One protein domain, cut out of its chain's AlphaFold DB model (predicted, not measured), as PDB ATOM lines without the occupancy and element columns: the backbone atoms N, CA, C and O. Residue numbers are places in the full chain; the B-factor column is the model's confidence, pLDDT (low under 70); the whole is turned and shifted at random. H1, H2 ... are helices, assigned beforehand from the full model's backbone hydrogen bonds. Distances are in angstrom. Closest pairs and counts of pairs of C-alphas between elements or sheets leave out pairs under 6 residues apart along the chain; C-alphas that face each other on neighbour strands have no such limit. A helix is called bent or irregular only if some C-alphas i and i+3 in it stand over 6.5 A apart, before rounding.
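This is residues 367 to 477 of the 602 residues of an uncharacterized protein of Mesorhizobium plurifarium (UniProt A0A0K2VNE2). An elongated, all-helix rod: a bent helix, H1, and a longer kinked helix, H4, are joined through a small core where the second arm H1b, the helix H2 and part of H4 pack together, and H2 folds back along H1b as a helical hairpin. From this core the first arm H1a sticks out at one end, while at the other the long run of H4 reaches away and H5 folds back along it in a second hairpin. The printed part has 111 residues with five named helices, H1, H2, H3, H4 and H5 in that order, and no named strand. It is extended, with a radius of gyration of the C-alphas of 21.8 A, and the C-alphas span 76 by 30 by 20 A along their three main axes.

H1, residues 367 to 397, was assigned by its hydrogen bonds as one helix, but it is bent: C-alphas 377 and 380 are 7.1 A apart. Its arms are H1a, residues 367 to 377, and H1b, residues 380 to 397, whose lines stand at a steep tilt of 41 degrees. H1a touches no helix. H2, residues 401 to 413, touches H1b and forms a hairpin with it, at a shallow tilt of 24 degrees, opposite ways; their closest C-alphas, those of Phe 395 and Ala 403, are 5.0 A apart. H3, residues 416 to 421, is close to H1b but not clearly touching, about perpendicular at 84 degrees, with the C-alphas of Ser 381 and Asp 418 closest at 5.8 A. H4, residues 423 to 463, is the hub, touching H1b, H2 and H5, residues 468 to 477. With residues 429 to 433 alone it touches H1b, the closest C-alphas being those of Val 392 and Ala 429, 6.7 A apart; the tilt of 73 degrees is only just about perpendicular. With residues 433 to 440 alone it touches H2 at a steep tilt of 63 degrees, opposite ways, and the closest C-alphas, those of Ala 408 and Leu 437, are 5.0 A apart. With residues 446 to 460 alone it touches H5, its hairpin partner, at a shallow tilt of 19 degrees, opposite ways; the C-alphas of Ala 453 and Leu 474 are closest, at 4.8 A. The helix packing is part aligned, part crossed: 2 of these 4 touching pairs are at a shallow tilt. H5 is apart from H1a, H1b, H2 and H3. Every O i to N i+4 pair is within hydrogen-bond range in H1a, H1b, H2, H3 and H5; in H4 it is 33 of 37.

H1a begins with C-alpha 367 at (122.493, -3.764, 197.720) and is 15.5 A long from first to last C-alpha; H1b is 26.1 A long. H2 measures 18.4 A and H3 8.8 A. H4 is the longest helix, 56.6 A from C-alpha 423 at (126.050, 8.278, 169.574) to C-alpha 463. It is irregular, with C-alphas 428 and 431 7.1 A apart, and has a kink of 55 degrees near residue 430; its line is a rough one. H5 is 14.3 A long and ends at C-alpha 477, (101.210, 33.132, 152.670).

The C-alphas of Ala 367 and Lys 465, the two farthest apart, are 76.9 A from each other. Residues 367 to 377, which belong to H1, stand free; the body without them spans 62 by 25 by 16 A. The printed part has no cut, and its four links between helices are tight. The mean pLDDT of the printed part is 93.2, and no printed residue is under 70.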
ATOM      1  N   ALA A 367     122.335  -3.164 199.050       93.19
ATOM      2  CA  ALA A 367     122.493  -3.764 197.720       93.19
ATOM      3  C   ALA A 367     121.234  -3.630 196.834       93.19
ATOM      4  O   ALA A 367     121.339  -3.434 195.624       93.19
ATOM      5  N   SER A 368     120.037  -3.704 197.432       93.94
ATOM      6  CA  SER A 368     118.772  -3.491 196.721       93.94
ATOM      7  C   SER A 368     118.579  -2.029 196.316       93.94
ATOM      8  O   SER A 368     118.201  -1.767 195.176       93.94
ATOM      9  N   GLN A 369     118.875  -1.076 197.204       94.94
ATOM     10  CA  GLN A 369     118.822   0.351 196.884       94.94
ATOM     11  C   GLN A 369     119.843   0.713 195.805       94.94
ATOM     12  O   GLN A 369     119.483   1.396 194.854       94.94
ATOM     13  N   GLN A 370     121.075   0.204 195.885       93.38
ATOM     14  CA  GLN A 370     122.108   0.458 194.882       93.38
ATOM     15  C   GLN A 370     121.662   0.002 193.491       93.38
ATOM     16  O   GLN A 370     121.817   0.744 192.527       93.38
ATOM     17  N   LYS A 371     121.024  -1.171 193.393       92.50
ATOM     18  CA  LYS A 371     120.441  -1.640 192.132       92.50
ATOM     19  C   LYS A 371     119.405  -0.651 191.582       92.50
ATOM     20  O   LYS A 371     119.462  -0.311 190.407       92.50
ATOM     21  N   ILE A 372     118.497  -0.157 192.427       92.38
ATOM     22  CA  ILE A 372     117.484   0.835 192.030       92.38
ATOM     23  C   ILE A 372     118.145   2.147 191.583       92.38
ATOM     24  O   ILE A 372     117.724   2.741 190.596       92.38
ATOM     25  N   LEU A 373     119.187   2.603 192.276       91.44
ATOM     26  CA  LEU A 373     119.923   3.819 191.921       91.44
ATOM     27  C   LEU A 373     120.646   3.676 190.576       91.44
ATOM     28  O   LEU A 373     120.586   4.582 189.743       91.44
ATOM     29  N   ASP A 374     121.282   2.529 190.335       90.69
ATOM     30  CA  ASP A 374     121.942   2.220 189.066       90.69
ATOM     31  C   ASP A 374     120.935   2.123 187.913       90.69
ATOM     32  O   ASP A 374     121.205   2.629 186.817       90.69
ATOM     33  N   ASP A 375     119.760   1.537 188.166       88.25
ATOM     34  CA  ASP A 375     118.635   1.541 187.231       88.25
ATOM     35  C   ASP A 375     118.164   2.981 186.975       88.25
ATOM     36  O   ASP A 375     118.010   3.378 185.825       88.25
ATOM     37  N   GLY A 376     118.032   3.816 188.009       88.62
ATOM     38  CA  GLY A 376     117.647   5.226 187.897       88.62
ATOM     39  C   GLY A 376     118.582   6.082 187.047       88.62
ATOM     40  O   GLY A 376     118.132   7.000 186.363       88.62
ATOM     41  N   ARG A 377     119.877   5.751 187.023       89.19
ATOM     42  CA  ARG A 377     120.875   6.431 186.178       89.19
ATOM     43  C   ARG A 377     120.766   6.058 184.697       89.19
ATOM     44  O   ARG A 377     121.232   6.814 183.850       89.19
ATOM     45  N   LYS A 378     120.183   4.899 184.369       90.44
ATOM     46  CA  LYS A 378     120.173   4.338 183.003       90.44
ATOM     47  C   LYS A 378     118.784   4.297 182.377       90.44
ATOM     48  O   LYS A 378     118.635   4.623 181.202       90.44
ATOM     49  N   LEU A 379     117.775   3.911 183.147       92.06
ATOM     50  CA  LEU A 379     116.414   3.653 182.689       92.06
ATOM     51  C   LEU A 379     115.762   4.871 182.011       92.06
ATOM     52  O   LEU A 379     115.249   4.688 180.910       92.06
ATOM     53  N   PRO A 380     115.828   6.111 182.551       93.50
ATOM     54  CA  PRO A 380     115.257   7.275 181.867       93.50
ATOM     55  C   PRO A 380     115.848   7.482 180.466       93.50
ATOM     56  O   PRO A 380     115.122   7.737 179.509       93.50
ATOM     57  N   SER A 381     117.169   7.319 180.348       92.12
ATOM     58  CA  SER A 381     117.909   7.441 179.089       92.12
ATOM     59  C   SER A 381     117.500   6.353 178.092       92.12
ATOM     60  O   SER A 381     117.214   6.640 176.931       92.12
ATOM     61  N   GLN A 382     117.389   5.106 178.561       93.38
ATOM     62  CA  GLN A 382     116.944   3.974 177.748       93.38
ATOM     63  C   GLN A 382     115.507   4.140 177.244       93.38
ATOM     64  O   GLN A 382     115.256   3.866 176.075       93.38
ATOM     65  N   LEU A 383     114.582   4.607 178.087       94.06
ATOM     66  CA  LEU A 383     113.184   4.826 177.703       94.06
ATOM     67  C   LEU A 383     113.055   5.941 176.655       94.06
ATOM     68  O   LEU A 383     112.421   5.737 175.623       94.06
ATOM     69  N   ARG A 384     113.743   7.078 176.845       94.56
ATOM     70  CA  ARG A 384     113.783   8.146 175.827       94.56
ATOM     71  C   ARG A 384     114.375   7.661 174.505       94.56
ATOM     72  O   ARG A 384     113.870   8.006 173.441       94.56
ATOM     73  N   TRP A 385     115.424   6.838 174.562       95.25
ATOM     74  CA  TRP A 385     115.993   6.234 173.360       95.25
ATOM     75  C   TRP A 385     115.020   5.274 172.666       95.25
ATOM     76  O   TRP A 385     114.932   5.292 171.441       95.25
ATOM     77  N   GLN A 386     114.286   4.449 173.416       94.50
ATOM     78  CA  GLN A 386     113.287   3.538 172.852       94.50
ATOM     79  C   GLN A 386     112.170   4.303 172.132       94.50
ATOM     80  O   GLN A 386     111.851   3.960 170.994       94.50
ATOM     81  N   ASP A 387     111.652   5.375 172.734       93.88
ATOM     82  CA  ASP A 387     110.647   6.237 172.100       93.88
ATOM     83  C   ASP A 387     111.191   6.909 170.836       93.88
ATOM     84  O   ASP A 387     110.547   6.907 169.783       93.88
ATOM     85  N   PHE A 388     112.413   7.444 170.901       96.62
ATOM     86  CA  PHE A 388     113.074   8.015 169.733       96.62
ATOM     87  C   PHE A 388     113.250   6.970 168.620       96.62
ATOM     88  O   PHE A 388     112.882   7.211 167.475       96.62
ATOM     89  N   ALA A 389     113.747   5.776 168.934       95.62
ATOM     90  CA  ALA A 389     113.931   4.716 167.948       95.62
ATOM     91  C   ALA A 389     112.600   4.262 167.318       95.62
ATOM     92  O   ALA A 389     112.545   4.017 166.109       95.62
ATOM     93  N   ALA A 390     111.524   4.191 168.107       95.31
ATOM     94  CA  ALA A 390     110.186   3.876 167.614       95.31
ATOM     95  C   ALA A 390     109.664   4.964 166.661       95.31
ATOM     96  O   ALA A 390     109.218   4.651 165.557       95.31
ATOM     97  N   THR A 391     109.799   6.242 167.027       96.81
ATOM     98  CA  THR A 391     109.374   7.363 166.167       96.81
ATOM     99  C   THR A 391     110.194   7.468 164.879       96.81
ATOM    100  O   THR A 391     109.638   7.795 163.832       96.81
ATOM    101  N   VAL A 392     111.486   7.112 164.900       96.62
ATOM    102  CA  VAL A 392     112.307   6.975 163.682       96.62
ATOM    103  C   VAL A 392     111.745   5.887 162.764       96.62
ATOM    104  O   VAL A 392     111.640   6.094 161.552       96.62
ATOM    105  N   ALA A 393     111.389   4.722 163.314       95.06
ATOM    106  CA  ALA A 393     110.824   3.624 162.533       95.06
ATOM    107  C   ALA A 393     109.470   4.004 161.910       95.06
ATOM    108  O   ALA A 393     109.254   3.759 160.720       95.06
ATOM    109  N   ASP A 394     108.600   4.659 162.682       94.62
ATOM    110  CA  ASP A 394     107.309   5.161 162.206       94.62
ATOM    111  C   ASP A 394     107.483   6.199 161.091       94.62
ATOM    112  O   ASP A 394     106.863   6.069 160.035       94.62
ATOM    113  N   PHE A 395     108.385   7.170 161.268       95.81
ATOM    114  CA  PHE A 395     108.697   8.179 160.253       95.81
ATOM    115  C   PHE A 395     109.204   7.559 158.946       95.81
ATOM    116  O   PHE A 395     108.765   7.939 157.863       95.81
ATOM    117  N   ARG A 396     110.099   6.566 159.022       94.81
ATOM    118  CA  ARG A 396     110.610   5.866 157.831       94.81
ATOM    119  C   ARG A 396     109.523   5.084 157.097       94.81
ATOM    120  O   ARG A 396     109.608   4.926 155.881       94.81
ATOM    121  N   LYS A 397     108.522   4.585 157.823       95.12
ATOM    122  CA  LYS A 397     107.384   3.854 157.256       95.12
ATOM    123  C   LYS A 397     106.338   4.794 156.649       95.12
ATOM    124  O   LYS A 397     105.796   4.476 155.594       95.12
ATOM    125  N   SER A 398     106.054   5.916 157.308       91.25
ATOM    126  CA  SER A 398     105.089   6.932 156.880       91.25
ATOM    127  C   SER A 398     105.599   8.327 157.263       91.25
ATOM    128  O   SER A 398     105.356   8.771 158.385       91.25
ATOM    129  N   PRO A 399     106.298   9.049 156.367       88.62
ATOM    130  CA  PRO A 399     106.841  10.378 156.660       88.62
ATOM    131  C   PRO A 399     105.757  11.466 156.548       88.62
ATOM    132  O   PRO A 399     105.895  12.439 155.806       88.62
ATOM    133  N   ASP A 400     104.640  11.277 157.250       90.44
ATOM    134  CA  ASP A 400     103.535  12.230 157.314       90.44
ATOM    135  C   ASP A 400     103.753  13.304 158.394       90.44
ATOM    136  O   ASP A 400     104.759  13.317 159.114       90.44
ATOM    137  N   ALA A 401     102.805  14.244 158.495       88.75
ATOM    138  CA  ALA A 401     102.904  15.357 159.429       88.75
ATOM    139  C   ALA A 401     102.998  14.903 160.894       88.75
ATOM    140  O   ALA A 401     103.799  15.444 161.657       88.75
ATOM    141  N   ALA A 402     102.226  13.881 161.274       91.12
ATOM    142  CA  ALA A 402     102.176  13.384 162.642       91.12
ATOM    143  C   ALA A 402     103.459  12.630 163.016       91.12
ATOM    144  O   ALA A 402     104.020  12.868 164.085       91.12
ATOM    145  N   ALA A 403     103.957  11.757 162.136       93.50
ATOM    146  CA  ALA A 403     105.190  11.009 162.371       93.50
ATOM    147  C   ALA A 403     106.422  11.925 162.422       93.50
ATOM    148  O   ALA A 403     107.283  11.767 163.286       93.50
ATOM    149  N   THR A 404     106.482  12.927 161.544       94.44
ATOM    150  CA  THR A 404     107.563  13.926 161.535       94.44
ATOM    151  C   THR A 404     107.568  14.764 162.817       94.44
ATOM    152  O   THR A 404     108.636  14.993 163.381       94.44
ATOM    153  N   LEU A 405     106.395  15.201 163.301       94.12
ATOM    154  CA  LEU A 405     106.285  15.939 164.565       94.12
ATOM    155  C   LEU A 405     106.755  15.092 165.745       94.12
ATOM    156  O   LEU A 405     107.623  15.532 166.495       94.12
ATOM    157  N   LYS A 406     106.264  13.851 165.849       95.00
ATOM    158  CA  LYS A 406     106.680  12.916 166.902       95.00
ATOM    159  C   LYS A 406     108.184  12.659 166.890       95.00
ATOM    160  O   LYS A 406     108.798  12.635 167.949       95.00
ATOM    161  N   LEU A 407     108.788  12.488 165.711       96.94
ATOM    162  CA  LEU A 407     110.235  12.306 165.591       96.94
ATOM    163  C   LEU A 407     111.006  13.559 166.034       96.94
ATOM    164  O   LEU A 407     111.998  13.454 166.755       96.94
ATOM    165  N   ALA A 408     110.556  14.746 165.620       95.81
ATOM    166  CA  ALA A 408     111.171  16.007 166.021       95.81
ATOM    167  C   ALA A 408     111.089  16.230 167.543       95.81
ATOM    168  O   ALA A 408     112.072  16.656 168.149       95.81
ATOM    169  N   GLU A 409     109.947  15.919 168.161       94.94
ATOM    170  CA  GLU A 409     109.730  15.978 169.612       94.94
ATOM    171  C   GLU A 409     110.606  14.961 170.350       94.94
ATOM    172  O   GLU A 409     111.428  15.356 171.173       94.94
ATOM    173  N   ALA A 410     110.551  13.681 169.974       95.19
ATOM    174  CA  ALA A 410     111.352  12.636 170.613       95.19
ATOM    175  C   ALA A 410     112.863  12.907 170.506       95.19
ATOM    176  O   ALA A 410     113.622  12.615 171.428       95.19
ATOM    177  N   PHE A 411     113.325  13.509 169.404       95.69
ATOM    178  CA  PHE A 411     114.723  13.916 169.270       95.69
ATOM    179  C   PHE A 411     115.093  15.121 170.152       95.69
ATOM    180  O   PHE A 411     116.225  15.202 170.641       95.69
ATOM    181  N   ARG A 412     114.167  16.066 170.368       93.88
ATOM    182  CA  ARG A 412     114.353  17.175 171.323       93.88
ATOM    183  C   ARG A 412     114.400  16.671 172.761       93.88
ATOM    184  O   ARG A 412     115.213  17.183 173.526       93.88
ATOM    185  N   ASP A 413     113.620  15.644 173.080       92.06
ATOM    186  CA  ASP A 413     113.589  15.026 174.407       92.06
ATOM    187  C   ASP A 413     114.887  14.278 174.748       92.06
ATOM    188  O   ASP A 413     115.209  14.108 175.926       92.06
ATOM    189  N   LEU A 414     115.682  13.867 173.748       92.94
ATOM    190  CA  LEU A 414     117.026  13.339 173.991       92.94
ATOM    191  C   LEU A 414     117.940  14.423 174.574       92.94
ATOM    192  O   LEU A 414     118.343  15.367 173.881       92.94
ATOM    193  N   THR A 415     118.360  14.219 175.822       89.88
ATOM    194  CA  THR A 415     119.314  15.085 176.522       89.88
ATOM    195  C   THR A 415     120.709  15.008 175.892       89.88
ATOM    196  O   THR A 415     121.031  14.083 175.140       89.88
ATOM    197  N   ALA A 416     121.589  15.960 176.220       90.31
ATOM    198  CA  ALA A 416     122.983  15.925 175.764       90.31
ATOM    199  C   ALA A 416     123.688  14.614 176.163       90.31
ATOM    200  O   ALA A 416     124.369  14.005 175.337       90.31
ATOM    201  N   SER A 417     123.458  14.145 177.392       86.88
ATOM    202  CA  SER A 417     123.996  12.876 177.891       86.88
ATOM    203  C   SER A 417     123.475  11.672 177.102       86.88
ATOM    204  O   SER A 417     124.261  10.789 176.772       86.88
ATOM    205  N   ASP A 418     122.190  11.655 176.727       91.62
ATOM    206  CA  ASP A 418     121.618  10.573 175.909       91.62
ATOM    207  C   ASP A 418     122.268  10.529 174.520       91.62
ATOM    208  O   ASP A 418     122.642   9.468 174.024       91.62
ATOM    209  N   ARG A 419     122.460  11.698 173.894       92.25
ATOM    210  CA  ARG A 419     123.079  11.809 172.563       92.25
ATOM    211  C   ARG A 419     124.526  11.322 172.551       92.25
ATOM    212  O   ARG A 419     124.970  10.805 171.529       92.25
ATOM    213  N   ILE A 420     125.244  11.483 173.665       90.75
ATOM    214  CA  ILE A 420     126.590  10.928 173.853       90.75
ATOM    215  C   ILE A 420     126.507   9.413 174.064       90.75
ATOM    216  O   ILE A 420     127.194   8.669 173.367       90.75
ATOM    217  N   ALA A 421     125.647   8.951 174.978       89.69
ATOM    218  CA  ALA A 421     125.518   7.537 175.333       89.69
ATOM    219  C   ALA A 421     125.099   6.651 174.145       89.69
ATOM    220  O   ALA A 421     125.566   5.520 174.028       89.69
ATOM    221  N   PHE A 422     124.257   7.177 173.250       93.56
ATOM    222  CA  PHE A 422     123.746   6.466 172.075       93.56
ATOM    223  C   PHE A 422     124.324   6.983 170.753       93.56
ATOM    224  O   PHE A 422     123.683   6.858 169.711       93.56
ATOM    225  N   ASN A 423     125.511   7.603 170.759       92.25
ATOM    226  CA  ASN A 423     126.050   8.278 169.574       92.25
ATOM    227  C   ASN A 423     126.162   7.357 168.341       92.25
ATOM    228  O   ASN A 423     125.817   7.771 167.231       92.25
ATOM    229  N   ASP A 424     126.586   6.106 168.530       91.81
ATOM    230  CA  ASP A 424     126.752   5.143 167.436       91.81
ATOM    231  C   ASP A 424     125.415   4.774 166.788       91.81
ATOM    232  O   ASP A 424     125.287   4.779 165.560       91.81
ATOM    233  N   GLN A 425     124.392   4.512 167.604       92.00
ATOM    234  CA  GLN A 425     123.045   4.235 167.119       92.00
ATOM    235  C   GLN A 425     122.432   5.490 166.482       92.00
ATOM    236  O   GLN A 425     121.856   5.432 165.388       92.00
ATOM    237  N   LEU A 426     122.619   6.645 167.130       92.81
ATOM    238  CA  LEU A 426     122.093   7.933 166.696       92.81
ATOM    239  C   LEU A 426     122.664   8.354 165.341       92.81
ATOM    240  O   LEU A 426     121.947   8.980 164.566       92.81
ATOM    241  N   ARG A 427     123.895   7.965 164.991       92.81
ATOM    242  CA  ARG A 427     124.514   8.279 163.690       92.81
ATOM    243  C   ARG A 427     123.630   7.904 162.497       92.81
ATOM    244  O   ARG A 427     123.614   8.619 161.501       92.81
ATOM    245  N   THR A 428     122.888   6.801 162.595       91.38
ATOM    246  CA  THR A 428     122.013   6.321 161.510       91.38
ATOM    247  C   THR A 428     120.637   6.985 161.481       91.38
ATOM    248  O   THR A 428     119.989   6.970 160.441       91.38
ATOM    249  N   ALA A 429     120.184   7.549 162.602       93.25
ATOM    250  CA  ALA A 429     118.867   8.173 162.750       93.25
ATOM    251  C   ALA A 429     118.922   9.710 162.715       93.25
ATOM    252  O   ALA A 429     117.918  10.362 162.438       93.25
ATOM    253  N   ARG A 430     120.096  10.298 162.972       93.06
ATOM    254  CA  ARG A 430     120.309  11.748 163.043       93.06
ATOM    255  C   ARG A 430     119.881  12.487 161.768       93.06
ATOM    256  O   ARG A 430     119.185  13.483 161.931       93.06
ATOM    257  N   PRO A 431     120.184  12.020 160.538       95.38
ATOM    258  CA  PRO A 431     119.731  12.717 159.333       95.38
ATOM    259  C   PRO A 431     118.201  12.815 159.229       95.38
ATOM    260  O   PRO A 431     117.676  13.850 158.824       95.38
ATOM    261  N   ASP A 432     117.479  11.764 159.637       95.19
ATOM    262  CA  ASP A 432     116.011  11.763 159.645       95.19
ATOM    263  C   ASP A 432     115.470  12.749 160.686       95.19
ATOM    264  O   ASP A 432     114.561  13.526 160.399       95.19
ATOM    265  N   ALA A 433     116.068  12.760 161.879       95.00
ATOM    266  CA  ALA A 433     115.685  13.666 162.954       95.00
ATOM    267  C   ALA A 433     115.975  15.142 162.620       95.00
ATOM    268  O   ALA A 433     115.137  16.007 162.867       95.00
ATOM    269  N   GLU A 434     117.127  15.442 162.016       95.19
ATOM    270  CA  GLU A 434     117.485  16.789 161.551       95.19
ATOM    271  C   GLU A 434     116.548  17.259 160.436       95.19
ATOM    272  O   GLU A 434     116.051  18.386 160.477       95.19
ATOM    273  N   LYS A 435     116.220  16.377 159.484       94.25
ATOM    274  CA  LYS A 435     115.222  16.662 158.450       94.25
ATOM    275  C   LYS A 435     113.847  16.947 159.057       94.25
ATOM    276  O   LYS A 435     113.180  17.889 158.628       94.25
ATOM    277  N   ALA A 436     113.419  16.159 160.044       95.19
ATOM    278  CA  ALA A 436     112.149  16.368 160.730       95.19
ATOM    279  C   ALA A 436     112.124  17.708 161.479       95.19
ATOM    280  O   ALA A 436     111.187  18.487 161.303       95.19
ATOM    281  N   LEU A 437     113.183  18.028 162.233       95.75
ATOM    282  CA  LEU A 437     113.338  19.316 162.911       95.75
ATOM    283  C   LEU A 437     113.262  20.497 161.943       95.75
ATOM    284  O   LEU A 437     112.530  21.450 162.214       95.75
ATOM    285  N   GLN A 438     113.990  20.429 160.828       95.50
ATOM    286  CA  GLN A 438     113.987  21.489 159.823       95.50
ATOM    287  C   GLN A 438     112.599  21.648 159.194       95.50
ATOM    288  O   GLN A 438     112.097  22.761 159.080       95.50
ATOM    289  N   THR A 439     111.939  20.536 158.861       94.31
ATOM    290  CA  THR A 439     110.588  20.549 158.277       94.31
ATOM    291  C   THR A 439     109.577  21.206 159.220       94.31
ATOM    292  O   THR A 439     108.763  22.018 158.777       94.31
ATOM    293  N   VAL A 440     109.647  20.899 160.521       95.38
ATOM    294  CA  VAL A 440     108.806  21.530 161.550       95.38
ATOM    295  C   VAL A 440     109.112  23.024 161.664       95.38
ATOM    296  O   VAL A 440     108.180  23.821 161.632       95.38
ATOM    297  N   ALA A 441     110.388  23.414 161.724       94.75
ATOM    298  CA  ALA A 441     110.788  24.818 161.830       94.75
ATOM    299  C   ALA A 441     110.335  25.652 160.618       94.75
ATOM    300  O   ALA A 441     109.749  26.721 160.782       94.75
ATOM    301  N   ASP A 442     110.532  25.142 159.400       94.12
ATOM    302  CA  ASP A 442     110.098  25.817 158.175       94.12
ATOM    303  C   ASP A 442     108.568  25.939 158.111       94.12
ATOM    304  O   ASP A 442     108.023  26.937 157.640       94.12
ATOM    305  N   SER A 443     107.865  24.916 158.596       95.12
ATOM    306  CA  SER A 443     106.408  24.917 158.697       95.12
ATOM    307  C   SER A 443     105.903  25.937 159.713       95.12
ATOM    308  O   SER A 443     104.985  26.692 159.403       95.12
ATOM    309  N   ASP A 444     106.534  26.036 160.885       94.19
ATOM    310  CA  ASP A 444     106.184  27.029 161.905       94.19
ATOM    311  C   ASP A 444     106.318  28.459 161.362       94.19
ATOM    312  O   ASP A 444     105.433  29.289 161.583       94.19
ATOM    313  N   LEU A 445     107.366  28.735 160.575       94.88
ATOM    314  CA  LEU A 445     107.546  30.022 159.898       94.88
ATOM    315  C   LEU A 445     106.410  30.321 158.911       94.88
ATOM    316  O   LEU A 445     105.847  31.419 158.929       94.88
ATOM    317  N   ARG A 446     106.038  29.354 158.064       96.19
ATOM    318  CA  ARG A 446     104.956  29.533 157.082       96.19
ATOM    319  C   ARG A 446     103.585  29.688 157.742       96.19
ATOM    320  O   ARG A 446     102.820  30.573 157.362       96.19
ATOM    321  N   LEU A 447     103.283  28.876 158.754       95.62
ATOM    322  CA  LEU A 447     102.032  28.959 159.511       95.62
ATOM    323  C   LEU A 447     101.934  30.276 160.296       95.62
ATOM    324  O   LEU A 447     100.864  30.885 160.339       95.62
ATOM    325  N   SER A 448     103.048  30.762 160.854       94.94
ATOM    326  CA  SER A 448     103.120  32.083 161.489       94.94
ATOM    327  C   SER A 448     102.863  33.208 160.483       94.94
ATOM    328  O   SER A 448     102.032  34.079 160.745       94.94
ATOM    329  N   ALA A 449     103.474  33.152 159.294       95.19
ATOM    330  CA  ALA A 449     103.232  34.126 158.228       95.19
ATOM    331  C   ALA A 449     101.755  34.157 157.793       95.19
ATOM    332  O   ALA A 449     101.189  35.238 157.612       95.19
ATOM    333  N   LEU A 450     101.105  32.991 157.690       97.38
ATOM    334  CA  LEU A 450      99.670  32.895 157.411       97.38
ATOM    335  C   LEU A 450      98.832  33.559 158.510       97.38
ATOM    336  O   LEU A 450      97.924  34.335 158.205       97.38
ATOM    337  N   ALA A 451      99.144  33.287 159.781       96.25
ATOM    338  CA  ALA A 451      98.450  33.880 160.923       96.25
ATOM    339  C   ALA A 451      98.562  35.413 160.920       96.25
ATOM    340  O   ALA A 451      97.559  36.119 161.058       96.25
ATOM    341  N   SER A 452      99.775  35.933 160.713       95.31
ATOM    342  CA  SER A 452     100.039  37.371 160.647       95.31
ATOM    343  C   SER A 452      99.315  38.029 159.474       95.31
ATOM    344  O   SER A 452      98.675  39.067 159.655       95.31
ATOM    345  N   ALA A 453      99.347  37.414 158.288       96.38
ATOM    346  CA  ALA A 453      98.637  37.927 157.123       96.38
ATOM    347  C   ALA A 453      97.115  37.929 157.339       96.38
ATOM    348  O   ALA A 453      96.436  38.888 156.976       96.38
ATOM    349  N   PHE A 454      96.572  36.899 157.993       97.00
ATOM    350  CA  PHE A 454      95.149  36.834 158.313       97.00
ATOM    351  C   PHE A 454      94.722  37.922 159.305       97.00
ATOM    352  O   PHE A 454      93.710  38.587 159.088       97.00
ATOM    353  N   SER A 455      95.525  38.175 160.339       95.19
ATOM    354  CA  SER A 455      95.288  39.274 161.282       95.19
ATOM    355  C   SER A 455      95.356  40.651 160.601       95.19
ATOM    356  O   SER A 455      94.523  41.527 160.865       95.19
ATOM    357  N   ALA A 456      96.294  40.839 159.665       94.19
ATOM    358  CA  ALA A 456      96.388  42.060 158.866       94.19
ATOM    359  C   ALA A 456      95.136  42.274 158.000       94.19
ATOM    360  O   ALA A 456      94.611  43.386 157.950       94.19
ATOM    361  N   VAL A 457      94.613  41.207 157.382       94.94
ATOM    362  CA  VAL A 457      93.347  41.239 156.634       94.94
ATOM    363  C   VAL A 457      92.184  41.635 157.534       94.94
ATOM    364  O   VAL A 457      91.467  42.575 157.204       94.94
ATOM    365  N   GLN A 458      92.022  40.990 158.692       94.56
ATOM    366  CA  GLN A 458      90.955  41.333 159.640       94.56
ATOM    367  C   GLN A 458      91.029  42.806 160.065       94.56
ATOM    368  O   GLN A 458      90.017  43.506 160.106       94.56
ATOM    369  N   THR A 459      92.238  43.306 160.325       93.06
ATOM    370  CA  THR A 459      92.467  44.705 160.702       93.06
ATOM    371  C   THR A 459      92.113  45.674 159.575       93.06
ATOM    372  O   THR A 459      91.476  46.701 159.823       93.06
ATOM    373  N   ALA A 460      92.512  45.364 158.342       89.69
ATOM    374  CA  ALA A 460      92.226  46.193 157.177       89.69
ATOM    375  C   ALA A 460      90.727  46.205 156.838       89.69
ATOM    376  O   ALA A 460      90.169  47.270 156.572       89.69
ATOM    377  N   GLU A 461      90.051  45.057 156.944       90.88
ATOM    378  CA  GLU A 461      88.600  44.936 156.748       90.88
ATOM    379  C   GLU A 461      87.815  45.754 157.777       90.88
ATOM    380  O   GLU A 461      86.894  46.482 157.405       90.88
ATOM    381  N   MET A 462      88.217  45.724 159.053       90.25
ATOM    382  CA  MET A 462      87.601  46.563 160.090       90.25
ATOM    383  C   MET A 462      87.757  48.062 159.801       90.25
ATOM    384  O   MET A 462      86.842  48.843 160.061       90.25
ATOM    385  N   LYS A 463      88.904  48.474 159.250       87.44
ATOM    386  CA  LYS A 463      89.206  49.881 158.937       87.44
ATOM    387  C   LYS A 463      88.678  50.340 157.572       87.44
ATOM    388  O   LYS A 463      88.731  51.538 157.299       87.44
ATOM    389  N   LYS A 464      88.185  49.416 156.734       80.62
ATOM    390  CA  LYS A 464      87.694  49.646 155.360       80.62
ATOM    391  C   LYS A 464      88.659  50.447 154.470       80.62
ATOM    392  O   LYS A 464      88.223  51.263 153.667       80.62
ATOM    393  N   LYS A 465      89.972  50.272 154.645       78.44
ATOM    394  CA  LYS A 465      91.007  50.985 153.874       78.44
ATOM    395  C   LYS A 465      92.239  50.105 153.687       78.44
ATOM    396  O   LYS A 465      92.599  49.378 154.611       78.44
ATOM    397  N   GLN A 466      92.915  50.253 152.546       83.19
ATOM    398  CA  GLN A 466      94.165  49.569 152.192       83.19
ATOM    399  C   GLN A 466      94.018  48.044 152.192       83.19
ATOM    400  O   GLN A 466      94.826  47.330 152.785       83.19
ATOM    401  N   LEU A 467      92.966  47.541 151.549       87.44
ATOM    402  CA  LEU A 467      92.631  46.114 151.521       87.44
ATOM    403  C   LEU A 467      93.570  45.308 150.619       87.44
ATOM    404  O   LEU A 467      93.852  44.146 150.914       87.44
ATOM    405  N   LEU A 468      94.091  45.915 149.548       89.94
ATOM    406  CA  LEU A 468      94.852  45.198 148.526       89.94
ATOM    407  C   LEU A 468      96.112  44.498 149.070       89.94
ATOM    408  O   LEU A 468      96.295  43.301 148.852       89.94
ATOM    409  N   ASN A 469      96.975  45.209 149.800       92.12
ATOM    410  CA  ASN A 469      98.248  44.650 150.279       92.12
ATOM    411  C   ASN A 469      98.069  43.515 151.310       92.12
ATOM    412  O   ASN A 469      98.719  42.477 151.158       92.12
ATOM    413  N   PRO A 470      97.188  43.635 152.322       93.69
ATOM    414  CA  PRO A 470      96.843  42.519 153.204       93.69
ATOM    415  C   PRO A 470      96.244  41.323 152.455       93.69
ATOM    416  O   PRO A 470      96.598  40.183 152.752       93.69
ATOM    417  N   TYR A 471      95.385  41.564 151.457       95.88
ATOM    418  CA  TYR A 471      94.773  40.506 150.647       95.88
ATOM    419  C   TYR A 471      95.821  39.719 149.851       95.88
ATOM    420  O   TYR A 471      95.833  38.488 149.900       95.88
ATOM    421  N   LEU A 472      96.735  40.417 149.170       95.00
ATOM    422  CA  LEU A 472      97.845  39.794 148.444       95.00
ATOM    423  C   LEU A 472      98.801  39.053 149.388       95.00
ATOM    424  O   LEU A 472      99.246  37.953 149.067       95.00
ATOM    425  N   SER A 473      99.068  39.613 150.570       95.75
ATOM    426  CA  SER A 473      99.922  38.973 151.578       95.75
ATOM    427  C   SER A 473      99.314  37.665 152.091       95.75
ATOM    428  O   SER A 473     100.020  36.665 152.197       95.75
ATOM    429  N   LEU A 474      98.001  37.636 152.358       97.31
ATOM    430  CA  LEU A 474      97.306  36.420 152.794       97.31
ATOM    431  C   LEU A 474      97.263  35.360 151.690       97.31
ATOM    432  O   LEU A 474      97.435  34.176 151.974       97.31
ATOM    433  N   ILE A 475      97.084  35.773 150.433       97.06
ATOM    434  CA  ILE A 475      97.190  34.867 149.285       97.06
ATOM    435  C   ILE A 475      98.588  34.261 149.200       97.06
ATOM    436  O   ILE A 475      98.710  33.041 149.159       97.06
ATOM    437  N   SER A 476      99.629  35.094 149.229       96.56
ATOM    438  CA  SER A 476     101.011  34.629 149.137       96.56
ATOM    439  C   SER A 476     101.377  33.685 150.284       96.56
ATOM    440  O   SER A 476     102.036  32.677 150.048       96.56
ATOM    441  N   ALA A 477     100.952  33.988 151.515       95.88
ATOM    442  CA  ALA A 477     101.210  33.132 152.670       95.88
ATOM    443  C   ALA A 477     100.459  31.793 152.579       95.88
ATOM    444  O   ALA A 477     101.013  30.760 152.943       95.88
TER     445      ALA A 477